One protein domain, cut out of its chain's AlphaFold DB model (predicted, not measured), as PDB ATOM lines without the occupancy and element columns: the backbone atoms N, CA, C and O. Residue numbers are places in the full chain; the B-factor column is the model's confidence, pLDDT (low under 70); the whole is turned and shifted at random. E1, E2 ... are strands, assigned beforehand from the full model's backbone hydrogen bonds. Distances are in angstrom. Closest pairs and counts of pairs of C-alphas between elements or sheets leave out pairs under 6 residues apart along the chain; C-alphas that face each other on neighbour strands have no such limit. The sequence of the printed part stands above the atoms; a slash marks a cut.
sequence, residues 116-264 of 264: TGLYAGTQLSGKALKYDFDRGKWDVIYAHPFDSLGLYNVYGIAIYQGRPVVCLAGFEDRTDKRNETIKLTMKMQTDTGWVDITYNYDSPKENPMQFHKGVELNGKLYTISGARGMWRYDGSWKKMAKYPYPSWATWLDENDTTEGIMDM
ATOM      1  N   THR A 116     -42.075 -15.611  -3.631       86.94
ATOM      2  CA  THR A 116     -40.773 -16.292  -3.518       86.94
ATOM      3  C   THR A 116     -40.766 -17.499  -2.573       86.94
ATOM      4  O   THR A 116     -39.752 -18.207  -2.477       86.94
ATOM      5  N   GLY A 117     -41.855 -17.737  -1.839       93.62
ATOM      6  CA  GLY A 117     -41.950 -18.872  -0.933       93.62
ATOM      7  C   GLY A 117     -43.007 -18.740   0.155       93.62
ATOM      8  O   GLY A 117     -43.576 -17.674   0.401       93.62
ATOM      9  N   LEU A 118     -43.229 -19.867   0.824       96.31
ATOM     10  CA  LEU A 118     -44.040 -19.973   2.024       96.31
ATOM     11  C   LEU A 118     -43.111 -20.050   3.235       96.31
ATOM     12  O   LEU A 118     -42.203 -20.880   3.275       96.31
ATOM     13  N   TYR A 119     -43.350 -19.190   4.211       95.56
ATOM     14  CA  TYR A 119     -42.530 -19.045   5.401       95.56
ATOM     15  C   TYR A 119     -43.367 -19.282   6.646       95.56
ATOM     16  O   TYR A 119     -44.561 -18.970   6.677       95.56
ATOM     17  N   ALA A 120     -42.726 -19.797   7.686       93.06
ATOM     18  CA  ALA A 120     -43.355 -19.989   8.976       93.06
ATOM     19  C   ALA A 120     -42.447 -19.531  10.112       93.06
ATOM     20  O   ALA A 120     -41.227 -19.644  10.049       93.06
ATOM     21  N   GLY A 121     -43.061 -18.981  11.146       90.06
ATOM     22  CA  GLY A 121     -42.420 -18.588  12.384       90.06
ATOM     23  C   GLY A 121     -42.886 -19.496  13.506       90.06
ATOM     24  O   GLY A 121     -44.084 -19.773  13.605       90.06
ATOM     25  N   THR A 122     -41.963 -19.960  14.340       86.88
ATOM     26  CA  THR A 122     -42.293 -20.911  15.401       86.88
ATOM     27  C   THR A 122     -42.651 -20.238  16.725       86.88
ATOM     28  O   THR A 122     -42.283 -19.090  17.005       86.88
ATOM     29  N   GLN A 123     -43.408 -20.965  17.541       79.88
ATOM     30  CA  GLN A 123     -43.634 -20.677  18.949       79.88
ATOM     31  C   GLN A 123     -42.566 -21.385  19.784       79.88
ATOM     32  O   GLN A 123     -42.228 -22.531  19.495       79.88
ATOM     33  N   LEU A 124     -42.088 -20.728  20.840       77.25
ATOM     34  CA  LEU A 124     -41.093 -21.198  21.812       77.25
ATOM     35  C   LEU A 124     -39.680 -21.429  21.261       77.25
ATOM     36  O   LEU A 124     -38.711 -21.034  21.907       77.25
ATOM     37  N   SER A 125     -39.549 -22.017  20.071       81.44
ATOM     38  CA  SER A 125     -38.266 -22.358  19.458       81.44
ATOM     39  C   SER A 125     -37.661 -21.252  18.598       81.44
ATOM     40  O   SER A 125     -36.569 -21.452  18.081       81.44
ATOM     41  N   GLY A 126     -38.301 -20.082  18.451       84.31
ATOM     42  CA  GLY A 126     -37.705 -18.886  17.829       84.31
ATOM     43  C   GLY A 126     -37.045 -19.113  16.462       84.31
ATOM     44  O   GLY A 126     -36.039 -18.474  16.142       84.31
ATOM     45  N   LYS A 127     -37.576 -20.045  15.667       91.19
ATOM     46  CA  LYS A 127     -37.084 -20.404  14.335       91.19
ATOM     47  C   LYS A 127     -37.953 -19.757  13.269       91.19
ATOM     48  O   LYS A 127     -39.177 -19.702  13.390       91.19
ATOM     49  N   ALA A 128     -37.313 -19.322  12.190       94.50
ATOM     50  CA  ALA A 128     -37.989 -19.048  10.933       94.50
ATOM     51  C   ALA A 128     -37.703 -20.187   9.956       94.50
ATOM     52  O   ALA A 128     -36.562 -20.637   9.808       94.50
ATOM     53  N   LEU A 129     -38.756 -20.638   9.290       95.88
ATOM     54  CA  LEU A 129     -38.765 -21.774   8.389       95.88
ATOM     55  C   LEU A 129     -39.190 -21.327   6.988       95.88
ATOM     56  O   LEU A 129     -39.965 -20.377   6.844       95.88
ATOM     57  N   LYS A 130     -38.738 -22.049   5.964       96.56
ATOM     58  CA  LYS A 130     -39.249 -21.966   4.593       96.56
ATOM     59  C   LYS A 130     -39.745 -23.345   4.171       96.56
ATOM     60  O   LYS A 130     -39.055 -24.332   4.405       96.56
ATOM     61  N   TYR A 131     -40.929 -23.418   3.570       96.00
ATOM     62  CA  TYR A 131     -41.440 -24.678   3.044       96.00
ATOM     63  C   TYR A 131     -40.823 -24.986   1.681       96.00
ATOM     64  O   TYR A 131     -40.827 -24.140   0.781       96.00
ATOM     65  N   ASP A 132     -40.322 -26.204   1.535       95.31
ATOM     66  CA  ASP A 132     -39.891 -26.787   0.275       95.31
ATOM     67  C   ASP A 132     -41.016 -27.681  -0.256       95.31
ATOM     68  O   ASP A 132     -41.278 -28.761   0.278       95.31
ATOM     69  N   PHE A 133     -41.701 -27.208  -1.299       92.38
ATOM     70  CA  PHE A 133     -42.823 -27.924  -1.909       92.38
ATOM     71  C   PHE A 133     -42.405 -29.194  -2.657       92.38
ATOM     72  O   PHE A 133     -43.239 -30.081  -2.812       92.38
ATOM     73  N   ASP A 134     -41.152 -29.300  -3.103       91.81
ATOM     74  CA  ASP A 134     -40.667 -30.472  -3.837       91.81
ATOM     75  C   ASP A 134     -40.305 -31.602  -2.869       91.81
ATOM     76  O   ASP A 134     -40.583 -32.773  -3.127       91.81
ATOM     77  N   ARG A 135     -39.712 -31.252  -1.719       92.75
ATOM     78  CA  ARG A 135     -39.371 -32.209  -0.651       92.75
ATOM     79  C   ARG A 135     -40.482 -32.403   0.381       92.75
ATOM     80  O   ARG A 135     -40.348 -33.280   1.233       92.75
ATOM     81  N   GLY A 136     -41.538 -31.596   0.338       88.94
ATOM     82  CA  GLY A 136     -42.683 -31.692   1.241       88.94
ATOM     83  C   GLY A 136     -42.344 -31.411   2.709       88.94
ATOM     84  O   GLY A 136     -42.948 -32.013   3.599       88.94
ATOM     85  N   LYS A 137     -41.375 -30.529   2.992       90.62
ATOM     86  CA  LYS A 137     -40.889 -30.281   4.362       90.62
ATOM     87  C   LYS A 137     -40.522 -28.823   4.628       90.62
ATOM     88  O   LYS A 137     -40.212 -28.065   3.715       90.62
ATOM     89  N   TRP A 138     -40.512 -28.454   5.906       93.06
ATOM     90  CA  TRP A 138     -40.019 -27.160   6.376       93.06
ATOM     91  C   TRP A 138     -38.509 -27.210   6.616       93.06
ATOM     92  O   TRP A 138     -38.033 -28.039   7.391       93.06
ATOM     93  N   ASP A 139     -37.761 -26.296   6.003       95.62
ATOM     94  CA  ASP A 139     -36.345 -26.086   6.299       95.62
ATOM     95  C   ASP A 139     -36.162 -24.878   7.216       95.62
ATOM     96  O   ASP A 139     -36.778 -23.826   7.022       95.62
ATOM     97  N   VAL A 140     -35.264 -25.002   8.192       95.44
ATOM     98  CA  VAL A 140     -34.865 -23.882   9.047       95.44
ATOM     99  C   VAL A 140     -34.006 -22.914   8.237       95.44
ATOM    100  O   VAL A 140     -32.926 -23.277   7.776       95.44
ATOM    101  N   ILE A 141     -34.465 -21.670   8.096       95.69
ATOM    102  CA  ILE A 141     -33.700 -20.588   7.449       95.69
ATOM    103  C   ILE A 141     -33.051 -19.648   8.468       95.69
ATOM    104  O   ILE A 141     -32.049 -19.003   8.162       95.69
ATOM    105  N   TYR A 142     -33.601 -19.589   9.681       94.94
ATOM    106  CA  TYR A 142     -33.037 -18.871  10.816       94.94
ATOM    107  C   TYR A 142     -33.395 -19.590  12.114       94.94
ATOM    108  O   TYR A 142     -34.541 -19.991  12.308       94.94
ATOM    109  N   ALA A 143     -32.428 -19.698  13.019       90.88
ATOM    110  CA  ALA A 143     -32.648 -20.110  14.395       90.88
ATOM    111  C   ALA A 143     -32.012 -19.064  15.304       90.88
ATOM    112  O   ALA A 143     -30.825 -18.758  15.160       90.88
ATOM    113  N   HIS A 144     -32.798 -18.499  16.217       85.00
ATOM    114  CA  HIS A 144     -32.231 -17.630  17.234       85.00
ATOM    115  C   HIS A 144     -31.287 -18.453  18.131       85.00
ATOM    116  O   HIS A 144     -31.671 -19.544  18.551       85.00
ATOM    117  N   PRO A 145     -30.051 -17.999  18.399       77.56
ATOM    118  CA  PRO A 145     -29.156 -18.710  19.303       77.56
ATOM    119  C   PRO A 145     -29.716 -18.626  20.729       77.56
ATOM    120  O   PRO A 145     -29.751 -17.553  21.327       77.56
ATOM    121  N   PHE A 146     -30.201 -19.751  21.248       65.44
ATOM    122  CA  PHE A 146     -30.732 -19.860  22.604       65.44
ATOM    123  C   PHE A 146     -29.606 -19.993  23.630       65.44
ATOM    124  O   PHE A 146     -28.698 -20.799  23.435       65.44
ATOM    125  N   ASP A 147     -29.742 -19.314  24.770       59.47
ATOM    126  CA  ASP A 147     -29.330 -19.922  26.039       59.47
ATOM    127  C   ASP A 147     -30.381 -20.981  26.404       59.47
ATOM    128  O   ASP A 147     -31.568 -20.771  26.157       59.47
ATOM    129  N   SER A 148     -29.970 -22.115  26.977       53.31
ATOM    130  CA  SER A 148     -30.777 -23.342  27.161       53.31
ATOM    131  C   SER A 148     -32.110 -23.198  27.920       53.31
ATOM    132  O   SER A 148     -32.853 -24.172  28.018       53.31
ATOM    133  N   LEU A 149     -32.423 -22.010  28.441       56.41
ATOM    134  CA  LEU A 149     -33.638 -21.687  29.193       56.41
ATOM    135  C   LEU A 149     -34.518 -20.612  28.510       56.41
ATOM    136  O   LEU A 149     -35.588 -20.281  29.008       56.41
ATOM    137  N   GLY A 150     -34.102 -20.030  27.382       63.97
ATOM    138  CA  GLY A 150     -34.880 -18.991  26.694       63.97
ATOM    139  C   GLY A 150     -36.028 -19.553  25.849       63.97
ATOM    140  O   GLY A 150     -35.846 -20.538  25.140       63.97
ATOM    141  N   LEU A 151     -37.188 -18.883  25.853       73.81
ATOM    142  CA  LEU A 151     -38.313 -19.191  24.961       73.81
ATOM    143  C   LEU A 151     -38.626 -17.977  24.082       73.81
ATOM    144  O   LEU A 151     -38.896 -16.883  24.582       73.81
ATOM    145  N   TYR A 152     -38.608 -18.174  22.762       79.31
ATOM    146  CA  TYR A 152     -38.832 -17.113  21.777       79.31
ATOM    147  C   TYR A 152     -39.943 -17.476  20.800       79.31
ATOM    148  O   TYR A 152     -40.013 -18.581  20.270       79.31
ATOM    149  N   ASN A 153     -40.783 -16.492  20.508       82.31
ATOM    150  CA  ASN A 153     -41.834 -16.582  19.511       82.31
ATOM    151  C   ASN A 153     -41.470 -15.716  18.310       82.31
ATOM    152  O   ASN A 153     -41.053 -14.565  18.466       82.31
ATOM    153  N   VAL A 154     -41.706 -16.227  17.107       87.06
ATOM    154  CA  VAL A 154     -41.725 -15.397  15.902       87.06
ATOM    155  C   VAL A 154     -43.102 -14.750  15.775       87.06
ATOM    156  O   VAL A 154     -44.114 -15.437  15.651       87.06
ATOM    157  N   TYR A 155     -43.147 -13.422  15.816       84.06
ATOM    158  CA  TYR A 155     -44.392 -12.650  15.755       84.06
ATOM    159  C   TYR A 155     -44.736 -12.172  14.352       84.06
ATOM    160  O   TYR A 155     -45.915 -12.038  14.034       84.06
ATOM    161  N   GLY A 156     -43.727 -11.929  13.518       88.88
ATOM    162  CA  GLY A 156     -43.935 -11.438  12.168       88.88
ATOM    163  C   GLY A 156     -42.839 -11.895  11.226       88.88
ATOM    164  O   GLY A 156     -41.666 -11.973  11.597       88.88
ATOM    165  N   ILE A 157     -43.243 -12.171   9.992       93.69
ATOM    166  CA  ILE A 157     -42.362 -12.387   8.850       93.69
ATOM    167  C   ILE A 157     -42.846 -11.460   7.740       93.69
ATOM    168  O   ILE A 157     -44.048 -11.282   7.553       93.69
ATOM    169  N   ALA A 158     -41.905 -10.855   7.030       93.94
ATOM    170  CA  ALA A 158     -42.159 -10.087   5.822       93.94
ATOM    171  C   ALA A 158     -41.064 -10.373   4.790       93.94
ATOM    172  O   ALA A 158     -40.029 -10.958   5.115       93.94
ATOM    173  N   ILE A 159     -41.287  -9.937   3.553       93.69
ATOM    174  CA  ILE A 159     -40.252  -9.903   2.518       93.69
ATOM    175  C   ILE A 159     -39.899  -8.449   2.243       93.69
ATOM    176  O   ILE A 159     -40.791  -7.614   2.108       93.69
ATOM    177  N   TYR A 160     -38.603  -8.170   2.179       93.62
ATOM    178  CA  TYR A 160     -38.040  -6.890   1.782       93.62
ATOM    179  C   TYR A 160     -36.862  -7.135   0.843       93.62
ATOM    180  O   TYR A 160     -35.946  -7.885   1.177       93.62
ATOM    181  N   GLN A 161     -36.905  -6.547  -0.349       91.75
ATOM    182  CA  GLN A 161     -35.928  -6.728  -1.421       91.75
ATOM    183  C   GLN A 161     -35.699  -8.209  -1.757       91.75
ATOM    184  O   GLN A 161     -34.575  -8.660  -1.971       91.75
ATOM    185  N   GLY A 162     -36.783  -8.990  -1.748       90.88
ATOM    186  CA  GLY A 162     -36.748 -10.437  -1.985       90.88
ATOM    187  C   GLY A 162     -36.201 -11.269  -0.818       90.88
ATOM    188  O   GLY A 162     -36.052 -12.482  -0.958       90.88
ATOM    189  N   ARG A 163     -35.922 -10.651   0.338       92.81
ATOM    190  CA  ARG A 163     -35.313 -11.307   1.499       92.81
ATOM    191  C   ARG A 163     -36.260 -11.340   2.702       92.81
ATOM    192  O   ARG A 163     -36.929 -10.345   2.979       92.81
ATOM    193  N   PRO A 164     -36.312 -12.454   3.446       94.75
ATOM    194  CA  PRO A 164     -37.009 -12.543   4.720       94.75
ATOM    195  C   PRO A 164     -36.522 -11.520   5.746       94.75
ATOM    196  O   PRO A 164     -35.326 -11.384   6.008       94.75
ATOM    197  N   VAL A 165     -37.490 -10.869   6.379       94.94
ATOM    198  CA  VAL A 165     -37.334 -10.103   7.613       94.94
ATOM    199  C   VAL A 165     -38.167 -10.784   8.686       94.94
ATOM    200  O   VAL A 165     -39.352 -11.041   8.474       94.94
ATOM    201  N   VAL A 166     -37.559 -11.083   9.830       94.25
ATOM    202  CA  VAL A 166     -38.184 -11.841  10.918       94.25
ATOM    203  C   VAL A 166     -38.173 -11.004  12.190       94.25
ATOM    204  O   VAL A 166     -37.125 -10.502  12.588       94.25
ATOM    205  N   CYS A 167     -39.331 -10.877  12.834       90.69
ATOM    206  CA  CYS A 167     -39.504 -10.236  14.133       90.69
ATOM    207  C   CYS A 167     -39.756 -11.299  15.201       90.69
ATOM    208  O   CYS A 167     -40.780 -11.988  15.169       90.69
ATOM    209  N   LEU A 168     -38.842 -11.410  16.161       87.94
ATOM    210  CA  LEU A 168     -38.921 -12.356  17.265       87.94
ATOM    211  C   LEU A 168     -39.036 -11.604  18.585       87.94
ATOM    212  O   LEU A 168     -38.381 -10.581  18.777       87.94
ATOM    213  N   ALA A 169     -39.833 -12.130  19.508       79.06
ATOM    214  CA  ALA A 169     -39.772 -11.701  20.894       79.06
ATOM    215  C   ALA A 169     -39.903 -12.893  21.835       79.06
ATOM    216  O   ALA A 169     -40.642 -13.841  21.565       79.06
ATOM    217  N   GLY A 170     -39.181 -12.840  22.942       73.19
ATOM    218  CA  GLY A 170     -39.138 -13.922  23.910       73.19
ATOM    219  C   GLY A 170     -38.777 -13.431  25.295       73.19
ATOM    220  O   GLY A 170     -38.471 -12.252  25.491       73.19
ATOM    221  N   PHE A 171     -38.817 -14.355  26.240       63.81
ATOM    222  CA  PHE A 171     -38.296 -14.159  27.580       63.81
ATOM    223  C   PHE A 171     -37.112 -15.097  27.780       63.81
ATOM    224  O   PHE A 171     -37.093 -16.239  27.315       63.81
ATOM    225  N   GLU A 172     -36.097 -14.584  28.457       56.50
ATOM    226  CA  GLU A 172     -35.003 -15.399  28.948       56.50
ATOM    227  C   GLU A 172     -35.423 -15.914  30.328       56.50
ATOM    228  O   GLU A 172     -35.537 -15.117  31.259       56.50
ATOM    229  N   ASP A 173     -35.731 -17.210  30.466       47.00
ATOM    230  CA  ASP A 173     -36.089 -17.773  31.772       47.00
ATOM    231  C   ASP A 173     -34.819 -17.945  32.612       47.00
ATOM    232  O   ASP A 173     -34.177 -18.994  32.630       47.00
ATOM    233  N   ARG A 174     -34.404 -16.866  33.278       49.69
ATOM    234  CA  ARG A 174     -33.412 -16.933  34.348       49.69
ATOM    235  C   ARG A 174     -34.094 -16.614  35.671       49.69
ATOM    236  O   ARG A 174     -34.787 -15.603  35.815       49.69
ATOM    237  N   THR A 175     -33.887 -17.487  36.654       47.09
ATOM    238  CA  THR A 175     -34.493 -17.409  37.992       47.09
ATOM    239  C   THR A 175     -34.151 -16.119  38.744       47.09
ATOM    240  O   THR A 175     -34.875 -15.750  39.666       47.09
ATOM    241  N   ASP A 176     -33.104 -15.404  38.332       52.09
ATOM    242  CA  ASP A 176     -32.652 -14.126  38.883       52.09
ATOM    243  C   ASP A 176     -33.253 -12.882  38.191       52.09
ATOM    244  O   ASP A 176     -33.066 -11.777  38.697       52.09
ATOM    245  N   LYS A 177     -33.990 -13.021  37.071       47.03
ATOM    246  CA  LYS A 177     -34.470 -11.884  36.246       47.03
ATOM    247  C   LYS A 177     -35.920 -11.996  35.748       47.03
ATOM    248  O   LYS A 177     -36.276 -11.441  34.714       47.03
ATOM    249  N   ARG A 178     -36.804 -12.652  36.509       44.91
ATOM    250  CA  ARG A 178     -38.222 -12.885  36.134       44.91
ATOM    251  C   ARG A 178     -39.034 -11.646  35.719       44.91
ATOM    252  O   ARG A 178     -39.994 -11.802  34.973       44.91
ATOM    253  N   ASN A 179     -38.672 -10.451  36.186       42.31
ATOM    254  CA  ASN A 179     -39.427  -9.220  35.919       42.31
ATOM    255  C   ASN A 179     -38.837  -8.353  34.786       42.31
ATOM    256  O   ASN A 179     -39.412  -7.322  34.448       42.31
ATOM    257  N   GLU A 180     -37.722  -8.763  34.177       48.62
ATOM    258  CA  GLU A 180     -37.001  -8.008  33.145       48.62
ATOM    259  C   GLU A 180     -36.437  -9.021  32.139       48.62
ATOM    260  O   GLU A 180     -35.447  -9.691  32.392       48.62
ATOM    261  N   THR A 181     -36.949  -9.231  30.933       57.34
ATOM    262  CA  THR A 181     -36.954  -8.271  29.831       57.34
ATOM    263  C   THR A 181     -37.506  -9.046  28.634       57.34
ATOM    264  O   THR A 181     -36.899 -10.033  28.215       57.34
ATOM    265  N   ILE A 182     -38.639  -8.634  28.057       61.25
ATOM    266  CA  ILE A 182     -39.029  -9.152  26.739       61.25
ATOM    267  C   ILE A 182     -37.937  -8.714  25.757       61.25
ATOM    268  O   ILE A 182     -37.778  -7.522  25.491       61.25
ATOM    269  N   LYS A 183     -37.171  -9.667  25.225       74.88
ATOM    270  CA  LYS A 183     -36.131  -9.392  24.233       74.88
ATOM    271  C   LYS A 183     -36.757  -9.429  22.855       74.88
ATOM    272  O   LYS A 183     -37.104 -10.495  22.355       74.88
ATOM    273  N   LEU A 184     -36.911  -8.254  22.258       79.00
ATOM    274  CA  LEU A 184     -37.267  -8.108  20.856       79.00
ATOM    275  C   LEU A 184     -35.993  -8.154  20.006       79.00
ATOM    276  O   LEU A 184     -35.028  -7.448  20.286       79.00
ATOM    277  N   THR A 185     -36.014  -8.929  18.929       84.06
ATOM    278  CA  THR A 185     -34.975  -8.902  17.897       84.06
ATOM    279  C   THR A 185     -35.619  -8.926  16.517       84.06
ATOM    280  O   THR A 185     -36.632  -9.593  16.291       84.06
ATOM    281  N   MET A 186     -35.032  -8.177  15.586       89.56
ATOM    282  CA  MET A 186     -35.406  -8.213  14.180       89.56
ATOM    283  C   MET A 186     -34.204  -8.584  13.346       89.56
ATOM    284  O   MET A 186     -33.144  -7.973  13.471       89.56
ATOM    285  N   LYS A 187     -34.384  -9.572  12.478       93.06
ATOM    286  CA  LYS A 187     -33.318 -10.110  11.643       93.06
ATOM    287  C   LYS A 187     -33.699  -9.996  10.176       93.06
ATOM    288  O   LYS A 187     -34.802 -10.384   9.794       93.06
ATOM    289  N   MET A 188     -32.780  -9.490   9.360       94.81
ATOM    290  CA  MET A 188     -32.888  -9.475   7.899       94.81
ATOM    291  C   MET A 188     -31.936 -10.501   7.307       94.81
ATOM    292  O   MET A 188     -30.756 -10.517   7.666       94.81
ATOM    293  N   GLN A 189     -32.419 -11.327   6.381       95.19
ATOM    294  CA  GLN A 189     -31.534 -12.169   5.587       95.19
ATOM    295  C   GLN A 189     -30.731 -11.298   4.609       95.19
ATOM    296  O   GLN A 189     -31.245 -10.340   4.045       95.19
ATOM    297  N   THR A 190     -29.476 -11.659   4.378       93.88
ATOM    298  CA  THR A 190     -28.534 -11.057   3.423       93.88
ATOM    299  C   THR A 190     -27.865 -12.177   2.620       93.88
ATOM    300  O   THR A 190     -28.138 -13.353   2.862       93.88
ATOM    301  N   ASP A 191     -26.993 -11.847   1.663       92.06
ATOM    302  CA  ASP A 191     -26.278 -12.869   0.880       92.06
ATOM    303  C   ASP A 191     -25.301 -13.684   1.725       92.06
ATOM    304  O   ASP A 191     -25.014 -14.836   1.414       92.06
ATOM    305  N   THR A 192     -24.801 -13.096   2.809       93.38
ATOM    306  CA  THR A 192     -23.748 -13.678   3.644       93.38
ATOM    307  C   THR A 192     -24.257 -14.173   4.996       93.38
ATOM    308  O   THR A 192     -23.461 -14.632   5.810       93.38
ATOM    309  N   GLY A 193     -25.559 -14.069   5.273       94.25
ATOM    310  CA  GLY A 193     -26.137 -14.487   6.552       94.25
ATOM    311  C   GLY A 193     -27.288 -13.603   7.008       94.25
ATOM    312  O   GLY A 193     -28.095 -13.157   6.198       94.25
ATOM    313  N   TRP A 194     -27.367 -13.345   8.311       95.31
ATOM    314  CA  TRP A 194     -28.442 -12.569   8.930       95.31
ATOM    315  C   TRP A 194     -27.880 -11.383   9.706       95.31
ATOM    316  O   TRP A 194     -26.919 -11.541  10.456       95.31
ATOM    317  N   VAL A 195     -28.502 -10.216   9.557       93.06
ATOM    318  CA  VAL A 195     -28.113  -8.980  10.256       93.06
ATOM    319  C   VAL A 195     -29.232  -8.494  11.166       93.06
ATOM    320  O   VAL A 195     -30.408  -8.738  10.889       93.06
ATOM    321  N   ASP A 196     -28.869  -7.812  12.249       89.62
ATOM    322  CA  ASP A 196     -29.831  -7.101  13.090       89.62
ATOM    323  C   ASP A 196     -30.373  -5.868  12.371       89.62
ATOM    324  O   ASP A 196     -29.612  -5.074  11.821       89.62
ATOM    325  N   ILE A 197     -31.692  -5.689  12.421       86.56
ATOM    326  CA  ILE A 197     -32.325  -4.412  12.105       86.56
ATOM    327  C   ILE A 197     -32.697  -3.753  13.428       86.56
ATOM    328  O   ILE A 197     -33.626  -4.187  14.109       86.56
ATOM    329  N   THR A 198     -31.973  -2.706  13.802       79.69
ATOM    330  CA  THR A 198     -32.224  -2.005  15.060       79.69
ATOM    331  C   THR A 198     -33.283  -0.924  14.894       79.69
ATOM    332  O   THR A 198     -33.387  -0.258  13.863       79.69
ATOM    333  N   TYR A 199     -34.079  -0.754  15.944       71.94
ATOM    334  CA  TYR A 199     -34.948   0.396  16.136       71.94
ATOM    335  C   TYR A 199     -34.311   1.295  17.193       71.94
ATOM    336  O   TYR A 199     -33.959   0.817  18.272       71.94
ATOM    337  N   ASN A 200     -34.160   2.579  16.875       67.69
ATOM    338  CA  ASN A 200     -33.793   3.577  17.867       67.69
ATOM    339  C   ASN A 200     -35.082   4.093  18.484       67.69
ATOM    340  O   ASN A 200     -35.892   4.695  17.788       67.69
ATOM    341  N   TYR A 201     -35.258   3.829  19.769       63.22
ATOM    342  CA  TYR A 201     -36.388   4.333  20.530       63.22
ATOM    343  C   TYR A 201     -36.332   5.857  20.601       63.22
ATOM    344  O   TYR A 201     -35.295   6.409  20.976       63.22
ATOM    345  N   ASP A 202     -37.450   6.520  20.302       60.88
ATOM    346  CA  ASP A 202     -37.574   7.970  20.484       60.88
ATOM    347  C   ASP A 202     -37.484   8.336  21.982       60.88
ATOM    348  O   ASP A 202     -37.050   9.428  22.351       60.88
ATOM    349  N   SER A 203     -37.844   7.394  22.863       57.41
ATOM    350  CA  SER A 203     -37.792   7.524  24.319       57.41
ATOM    351  C   SER A 203     -37.469   6.181  24.987       57.41
ATOM    352  O   SER A 203     -38.003   5.154  24.575       57.41
ATOM    353  N   PRO A 204     -36.685   6.147  26.084       57.12
ATOM    354  CA  PRO A 204     -36.436   4.921  26.851       57.12
ATOM    355  C   PRO A 204     -37.697   4.331  27.508       57.12
ATOM    356  O   PRO A 204     -37.643   3.228  28.044       57.12
ATOM    357  N   LYS A 205     -38.824   5.058  27.490       57.03
ATOM    358  CA  LYS A 205     -40.137   4.573  27.945       57.03
ATOM    359  C   LYS A 205     -40.953   3.908  26.832       57.03
ATOM    360  O   LYS A 205     -42.000   3.335  27.121       57.03
ATOM    361  N   GLU A 206     -40.520   4.001  25.574       61.69
ATOM    362  CA  GLU A 206     -41.249   3.409  24.457       61.69
ATOM    363  C   GLU A 206     -41.045   1.888  24.433       61.69
ATOM    364  O   GLU A 206     -39.927   1.374  24.468       61.69
ATOM    365  N   ASN A 207     -42.152   1.151  24.364       60.19
ATOM    366  CA  ASN A 207     -42.114  -0.299  24.252       60.19
ATOM    367  C   ASN A 207     -41.579  -0.748  22.873       60.19
ATOM    368  O   ASN A 207     -41.917  -0.133  21.860       60.19
ATOM    369  N   PRO A 208     -40.845  -1.877  22.789       65.44
ATOM    370  CA  PRO A 208     -40.280  -2.396  21.537       65.44
ATOM    371  C   PRO A 208     -41.312  -2.519  20.411       65.44
ATOM    372  O   PRO A 208     -42.374  -3.119  20.598       65.44
ATOM    373  N   MET A 209     -41.004  -2.000  19.218       76.25
ATOM    374  CA  MET A 209     -41.838  -2.197  18.027       76.25
ATOM    375  C   MET A 209     -41.859  -3.686  17.663       76.25
ATOM    376  O   MET A 209     -40.900  -4.193  17.118       76.25
ATOM    377  N   GLN A 210     -42.944  -4.413  17.912       81.62
ATOM    378  CA  GLN A 210     -43.090  -5.804  17.471       81.62
ATOM    379  C   GLN A 210     -44.043  -5.841  16.284       81.62
ATOM    380  O   GLN A 210     -45.226  -5.550  16.467       81.62
ATOM    381  N   PHE A 211     -43.572  -6.188  15.084       85.56
ATOM    382  CA  PHE A 211     -44.469  -6.274  13.933       85.56
ATOM    383  C   PHE A 211     -45.050  -7.672  13.741       85.56
ATOM    384  O   PHE A 211     -44.382  -8.675  13.989       85.56
ATOM    385  N   HIS A 212     -46.304  -7.730  13.289       81.31
ATOM    386  CA  HIS A 212     -47.026  -8.990  13.045       81.31
ATOM    387  C   HIS A 212     -47.267  -9.254  11.561       81.31
ATOM    388  O   HIS A 212     -47.483 -10.390  11.154       81.31
ATOM    389  N   LYS A 213     -47.253  -8.212  10.732       81.94
ATOM    390  CA  LYS A 213     -47.344  -8.306   9.271       81.94
ATOM    391  C   LYS A 213     -46.485  -7.216   8.650       81.94
ATOM    392  O   LYS A 213     -46.280  -6.164   9.263       81.94
ATOM    393  N   GLY A 214     -46.021  -7.465   7.434       88.25
ATOM    394  CA  GLY A 214     -45.346  -6.458   6.634       88.25
ATOM    395  C   GLY A 214     -45.547  -6.667   5.143       88.25
ATOM    396  O   GLY A 214     -45.862  -7.768   4.700       88.25
ATOM    397  N   VAL A 215     -45.382  -5.588   4.388       90.25
ATOM    398  CA  VAL A 215     -45.469  -5.556   2.931       90.25
ATOM    399  C   VAL A 215     -44.381  -4.643   2.385       90.25
ATOM    400  O   VAL A 215     -44.152  -3.554   2.909       90.25
ATOM    401  N   GLU A 216     -43.708  -5.077   1.329       92.44
ATOM    402  CA  GLU A 216     -42.821  -4.204   0.571       92.44
ATOM    403  C   GLU A 216     -43.615  -3.447  -0.495       92.44
ATOM    404  O   GLU A 216     -44.344  -4.042  -1.289       92.44
ATOM    405  N   LEU A 217     -43.456  -2.126  -0.520       91.75
ATOM    406  CA  LEU A 217     -44.050  -1.247  -1.517       91.75
ATOM    407  C   LEU A 217     -43.050  -0.148  -1.886       91.75
ATOM    408  O   LEU A 217     -42.535   0.553  -1.016       91.75
ATOM    409  N   ASN A 218     -42.787   0.025  -3.186       92.62
ATOM    410  CA  ASN A 218     -41.859   1.032  -3.722       92.62
ATOM    411  C   ASN A 218     -40.457   0.982  -3.082       92.62
ATOM    412  O   ASN A 218     -39.884   2.018  -2.746       92.62
ATOM    413  N   GLY A 219     -39.925  -0.228  -2.877       92.50
ATOM    414  CA  GLY A 219     -38.605  -0.445  -2.276       92.50
ATOM    415  C   GLY A 219     -38.522  -0.083  -0.792       92.50
ATOM    416  O   GLY A 219     -37.426   0.132  -0.284       92.50
ATOM    417  N   LYS A 220     -39.664   0.017  -0.099       95.00
ATOM    418  CA  LYS A 220     -39.750   0.269   1.345       95.00
ATOM    419  C   LYS A 220     -40.582  -0.814   2.003       95.00
ATOM    420  O   LYS A 220     -41.621  -1.203   1.472       95.00
ATOM    421  N   LEU A 221     -40.153  -1.276   3.170       94.00
ATOM    422  CA  LEU A 221     -40.917  -2.231   3.965       94.00
ATOM    423  C   LEU A 221     -41.868  -1.472   4.890       94.00
ATOM    424  O   LEU A 221     -41.424  -0.668   5.698       94.00
ATOM    425  N   TYR A 222     -43.162  -1.752   4.808       92.00
ATOM    426  CA  TYR A 222     -44.172  -1.249   5.735       92.00
ATOM    427  C   TYR A 222     -44.600  -2.371   6.664       92.00
ATOM    428  O   TYR A 222     -44.877  -3.476   6.203       92.00
ATOM    429  N   THR A 223     -44.670  -2.106   7.962       89.81
ATOM    430  CA  THR A 223     -45.069  -3.095   8.963       89.81
ATOM    431  C   THR A 223     -46.085  -2.526   9.939       89.81
ATOM    432  O   THR A 223     -46.216  -1.312  10.100       89.81
ATOM    433  N   ILE A 224     -46.831  -3.420  10.583       82.94
ATOM    434  CA  ILE A 224     -47.837  -3.074  11.588       82.94
ATOM    435  C   ILE A 224     -47.467  -3.665  12.944       82.94
ATOM    436  O   ILE A 224     -47.219  -4.868  13.053       82.94
ATOM    437  N   SER A 225     -47.486  -2.824  13.981       76.94
ATOM    438  CA  SER A 225     -47.206  -3.201  15.369       76.94
ATOM    439  C   SER A 225     -48.435  -3.003  16.261       76.94
ATOM    440  O   SER A 225     -48.452  -2.156  17.152       76.94
ATOM    441  N   GLY A 226     -49.502  -3.764  15.994       69.00
ATOM    442  CA  GLY A 226     -50.754  -3.693  16.757       69.00
ATOM    443  C   GLY A 226     -51.259  -2.255  16.940       69.00
ATOM    444  O   GLY A 226     -51.297  -1.474  15.989       69.00
ATOM    445  N   ALA A 227     -51.585  -1.890  18.183       64.69
ATOM    446  CA  ALA A 227     -52.053  -0.550  18.547       64.69
ATOM    447  C   ALA A 227     -51.023   0.571  18.294       64.69
ATOM    448  O   ALA A 227     -51.404   1.729  18.150       64.69
ATOM    449  N   ARG A 228     -49.726   0.253  18.169       70.31
ATOM    450  CA  ARG A 228     -48.655   1.248  17.953       70.31
ATOM    451  C   ARG A 228     -48.626   1.798  16.532       70.31
ATOM    452  O   ARG A 228     -47.917   2.768  16.269       70.31
ATOM    453  N   GLY A 229     -49.402   1.198  15.631       76.12
ATOM    454  CA  GLY A 229     -49.591   1.697  14.281       76.12
ATOM    455  C   GLY A 229     -48.612   1.135  13.261       76.12
ATOM    456  O   GLY A 229     -48.084   0.025  13.394       76.12
ATOM    457  N   MET A 230     -48.442   1.913  12.200       84.31
ATOM    458  CA  MET A 230     -47.683   1.562  11.014       84.31
ATOM    459  C   MET A 230     -46.281   2.159  11.055       84.31
ATOM    460  O   MET A 230     -46.080   3.331  11.390       84.31
ATOM    461  N   TRP A 231     -45.328   1.350  10.618       87.56
ATOM    462  CA  TRP A 231     -43.915   1.672  10.545       87.56
ATOM    463  C   TRP A 231     -43.407   1.435   9.134       87.56
ATOM    464  O   TRP A 231     -43.938   0.600   8.404       87.56
ATOM    465  N   ARG A 232     -42.374   2.174   8.748       91.19
ATOM    466  CA  ARG A 232     -41.713   2.057   7.452       91.19
ATOM    467  C   ARG A 232     -40.219   1.874   7.658       91.19
ATOM    468  O   ARG A 232     -39.636   2.585   8.464       91.19
ATOM    469  N   TYR A 233     -39.604   0.993   6.888       91.81
ATOM    470  CA  TYR A 233     -38.165   0.793   6.833       91.81
ATOM    471  C   TYR A 233     -37.634   1.067   5.423       91.81
ATOM    472  O   TYR A 233     -38.102   0.477   4.447       91.81
ATOM    473  N   ASP A 234     -36.659   1.970   5.331       90.25
ATOM    474  CA  ASP A 234     -35.890   2.292   4.119       90.25
ATOM    475  C   ASP A 234     -34.379   2.429   4.405       90.25
ATOM    476  O   ASP A 234     -33.691   3.264   3.827       90.25
ATOM    477  N   GLY A 235     -33.868   1.592   5.318       87.62
ATOM    478  CA  GLY A 235     -32.510   1.663   5.886       87.62
ATOM    479  C   GLY A 235     -32.510   2.095   7.356       87.62
ATOM    480  O   GLY A 235     -31.605   1.755   8.110       87.62
ATOM    481  N   SER A 236     -33.577   2.767   7.781       86.69
ATOM    482  CA  SER A 236     -33.922   3.012   9.178       86.69
ATOM    483  C   SER A 236     -35.438   2.935   9.355       86.69
ATOM    484  O   SER A 236     -36.200   3.121   8.402       86.69
ATOM    485  N   TRP A 237     -35.883   2.613  10.569       86.69
ATOM    486  CA  TRP A 237     -37.304   2.605  10.904       86.69
ATOM    487  C   TRP A 237     -37.818   4.029  11.110       86.69
ATOM    488  O   TRP A 237     -37.210   4.824  11.821       86.69
ATOM    489  N   LYS A 238     -38.977   4.324  10.524       85.56
ATOM    490  CA  LYS A 238     -39.739   5.551  10.731       85.56
ATOM    491  C   LYS A 238     -41.183   5.204  11.081       85.56
ATOM    492  O   LYS A 238     -41.847   4.472  10.341       85.56
ATOM    493  N   LYS A 239     -41.683   5.764  12.181       83.25
ATOM    494  CA  LYS A 239     -43.104   5.713  12.546       83.25
ATOM    495  C   LYS A 239     -43.905   6.550  11.549       83.25
ATOM    496  O   LYS A 239     -43.522   7.677  11.245       83.25
ATOM    497  N   MET A 240     -44.977   5.986  11.001       82.00
ATOM    498  CA  MET A 240     -45.765   6.641   9.949       82.00
ATOM    499  C   MET A 240     -47.096   7.166  10.476       82.00
ATOM    500  O   MET A 240     -47.404   8.337  10.303       82.00
ATOM    501  N   ALA A 241     -47.890   6.297  11.097       72.62
ATOM    502  CA  ALA A 241     -49.210   6.647  11.607       72.62
ATOM    503  C   ALA A 241     -49.563   5.739  12.783       72.62
ATOM    504  O   ALA A 241     -49.347   4.529  12.701       72.62
ATOM    505  N   LYS A 242     -50.137   6.298  13.852       66.19
ATOM    506  CA  LYS A 242     -50.840   5.507  14.873       66.19
ATOM    507  C   LYS A 242     -52.199   5.084  14.307       66.19
ATOM    508  O   LYS A 242     -52.755   5.786  13.461       66.19
ATOM    509  N   TYR A 243     -52.738   3.948  14.748       60.81
ATOM    510  CA  TYR A 243     -54.127   3.637  14.412       60.81
ATOM    511  C   TYR A 243     -55.036   4.725  14.993       60.81
ATOM    512  O   TYR A 243     -54.852   5.075  16.160       60.81
ATOM    513  N   PRO A 244     -56.009   5.258  14.230       53.34
ATOM    514  CA  PRO A 244     -57.061   6.057  14.833       53.34
ATOM    515  C   PRO A 244     -57.793   5.157  15.827       53.34
ATOM    516  O   PRO A 244     -58.390   4.149  15.443       53.34
ATOM    517  N   TYR A 245     -57.678   5.479  17.113       58.28
ATOM    518  CA  TYR A 245     -58.337   4.712  18.158       58.28
ATOM    519  C   TYR A 245     -59.845   4.906  18.019       58.28
ATOM    520  O   TYR A 245     -60.318   6.048  18.037       58.28
ATOM    521  N   PRO A 246     -60.626   3.823  17.875       54.69
ATOM    522  CA  PRO A 246     -62.064   3.944  17.965       54.69
ATOM    523  C   PRO A 246     -62.405   4.447  19.366       54.69
ATOM    524  O   PRO A 246     -61.951   3.867  20.353       54.69
ATOM    525  N   SER A 247     -63.221   5.497  19.467       53.72
ATOM    526  CA  SER A 247     -63.586   6.137  20.742       53.72
ATOM    527  C   SER A 247     -64.269   5.202  21.752       53.72
ATOM    528  O   SER A 247     -64.506   5.593  22.889       53.72
ATOM    529  N   TRP A 248     -64.616   3.982  21.338       54.81
ATOM    530  CA  TRP A 248     -65.283   2.956  22.133       54.81
ATOM    531  C   TRP A 248     -64.338   1.882  22.708       54.81
ATOM    532  O   TRP A 248     -64.806   0.995  23.415       54.81
ATOM    533  N   ALA A 249     -63.030   1.911  22.421       54.69
ATOM    534  CA  ALA A 249     -62.084   0.913  22.933       54.69
ATOM    535  C   ALA A 249     -61.584   1.273  24.349       54.69
ATOM    536  O   ALA A 249     -60.706   2.117  24.500       54.69
ATOM    537  N   THR A 250     -62.119   0.616  25.383       48.34
ATOM    538  CA  THR A 250     -61.862   0.919  26.812       48.34
ATOM    539  C   THR A 250     -60.797   0.035  27.482       48.34
ATOM    540  O   THR A 250     -60.601   0.121  28.689       48.34
ATOM    541  N   TRP A 251     -60.137  -0.856  26.737       49.75
ATOM    542  CA  TRP A 251     -59.269  -1.929  27.266       49.75
ATOM    543  C   TRP A 251     -57.760  -1.624  27.212       49.75
ATOM    544  O   TRP A 251     -56.951  -2.545  27.313       49.75
ATOM    545  N   LEU A 252     -57.364  -0.367  26.996       45.06
ATOM    546  CA  LEU A 252     -55.959   0.024  26.843       45.06
ATOM    547  C   LEU A 252     -55.517   0.983  27.949       45.06
ATOM    548  O   LEU A 252     -56.287   1.834  28.387       45.06
ATOM    549  N   ASP A 253     -54.269   0.809  28.376       45.47
ATOM    550  CA  ASP A 253     -53.625   1.557  29.454       45.47
ATOM    551  C   ASP A 253     -53.372   3.013  29.018       45.47
ATOM    552  O   ASP A 253     -52.919   3.266  27.896       45.47
ATOM    553  N   GLU A 254     -53.654   3.984  29.891       44.62
ATOM    554  CA  GLU A 254     -53.655   5.424  29.563       44.62
ATOM    555  C   GLU A 254     -52.295   5.911  29.022       44.62
ATOM    556  O   GLU A 254     -52.228   6.826  28.197       44.62
ATOM    557  N   ASN A 255     -51.211   5.223  29.390       44.81
ATOM    558  CA  ASN A 255     -49.840   5.525  28.977       44.81
ATOM    559  C   ASN A 255     -49.541   5.281  27.482       44.81
ATOM    560  O   ASN A 255     -48.580   5.848  26.967       44.81
ATOM    561  N   ASP A 256     -50.348   4.486  26.766       44.16
ATOM    562  CA  ASP A 256     -50.194   4.274  25.311       44.16
ATOM    563  C   ASP A 256     -50.833   5.413  24.477       44.16
ATOM    564  O   ASP A 256     -50.646   5.483  23.256       44.16
ATOM    565  N   THR A 257     -51.561   6.340  25.116       43.56
ATOM    566  CA  THR A 257     -52.319   7.413  24.440       43.56
ATOM    567  C   THR A 257     -51.638   8.789  24.458       43.56
ATOM    568  O   THR A 257     -51.992   9.658  23.662       43.56
ATOM    569  N   THR A 258     -50.625   9.001  25.305       39.75
ATOM    570  CA  THR A 258     -50.164  10.349  25.708       39.75
ATOM    571  C   THR A 258     -48.906  10.904  25.030       39.75
ATOM    572  O   THR A 258     -48.327  11.866  25.524       39.75
ATOM    573  N   GLU A 259     -48.496  10.399  23.866       40.62
ATOM    574  CA  GLU A 259     -47.454  11.073  23.071       40.62
ATOM    575  C   GLU A 259     -48.021  11.654  21.777       40.62
ATOM    576  O   GLU A 259     -48.309  10.917  20.829       40.62
ATOM    577  N   GLY A 260     -48.180  12.983  21.809       35.03
ATOM    578  CA  GLY A 260     -48.027  13.930  20.708       35.03
ATOM    579  C   GLY A 260     -48.629  13.535  19.368       35.03
ATOM    580  O   GLY A 260     -48.078  12.724  18.628       35.03
ATOM    581  N   ILE A 261     -49.711  14.220  19.011       35.62
ATOM    582  CA  ILE A 261     -50.039  14.522  17.617       35.62
ATOM    583  C   ILE A 261     -48.754  15.096  16.992       35.62
ATOM    584  O   ILE A 261     -48.372  16.211  17.327       35.62
ATOM    585  N   MET A 262     -48.032  14.312  16.186       28.20
ATOM    586  CA  MET A 262     -46.931  14.837  15.378       28.20
ATOM    587  C   MET A 262     -47.510  15.303  14.049       28.20
ATOM    588  O   MET A 262     -48.237  14.559  13.390       28.20
ATOM    589  N   ASP A 263     -47.206  16.559  13.748       25.73
ATOM    590  CA  ASP A 263     -47.732  17.394  12.677       25.73
ATOM    591  C   ASP A 263     -47.851  16.703  11.307       25.73
ATOM    592  O   ASP A 263     -46.973  15.947  10.879       25.73
ATOM    593  N   MET A 264     -48.967  17.013  10.634       31.08
ATOM    594  CA  MET A 264     -49.157  16.845   9.188       31.08
ATOM    595  C   MET A 264     -48.193  17.728   8.394       31.08
ATOM    596  O   MET A 264     -47.963  18.880   8.824       31.08
TER     597      MET A 264
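This is residues 116 to 264 of the 264 residues of an uncharacterized protein of Fibrobacter sp. UWS1 (UniProt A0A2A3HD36). Three small, strongly twisted sheets follow one another in a loose stack: the four-strand sheet E4 to E7 is in the middle, with E1 to E3 facing part of it and E8 to E11 facing another part. The long bent strand E4 passes between E1 and E8, and a tail, residues 242 to 264, trails away after E11. The printed part has 149 residues with no named helix and eleven strands, E1 to E11 in chain order; it is all strand, though under half of its residues are in named elements. Each sheet is antiparallel, in the order E1 E2 E3, E4 E5 E6 E7 and E8 E9 E10 E11. The whole is compact, with a radius of gyration of the C-alphas of 16.9 A, and spans 50 by 46 by 29 A.

Start with E1, residues 117 to 122, E2, 127 to 132, and E3, 137 to 143: they are a meander, each strand the antiparallel neighbour of the one before. Look for N 120 and O 129 at 2.9 A, then N 130 and O 139 at 2.8 A. Next come E4, 150 to 160, E5, 163 to 172, E6, 183 to 190, and E7, 193 to 196, a second meander. Here N 158 and O 165 are 2.9 A apart, N 168 and O 185 2.9 A, and N 188 and O 195 2.9 A. E4 bends by 55 degrees at residue 155. The third meander is E8, 213 to 217, E9, 220 to 224, E10, 230 to 233, and E11, 237 to 241; find N 215 and O 222 at 2.8 A, N 223 and O 231 at 2.8 A, and N 232 and O 238 at 2.8 A. The sheets form a stack of sheets, face to face in turn. The closest C-alphas of E1 and E4 are those of Gly 121 and Val 154, 4.8 A apart. Those of E4 and E8 are Ala 158 and Gly 214, at 4.9 A. E1 and E11 are apart.

Find C-alpha 117 at (-41.950, -18.872, -0.933), where E1 begins. E4 starts at C-alpha 150, (-34.880, -18.991, 26.694), and covers 27.9 A; E5 covers 27.8 A and E6 22.2 A. E11 ends at C-alpha 241, (-49.210, 6.647, 11.607).

The C-alphas farthest apart, those of Arg 135 and Asp 263, are 52.0 A apart. The printed part has no cut; the link E7 to E8, 16 residues, is long. Residues 246 to 251 stand free. In this model, pLDDT is under 70 for 51 residues, among them 171 to 182, 200 to 208 and 242 to 264.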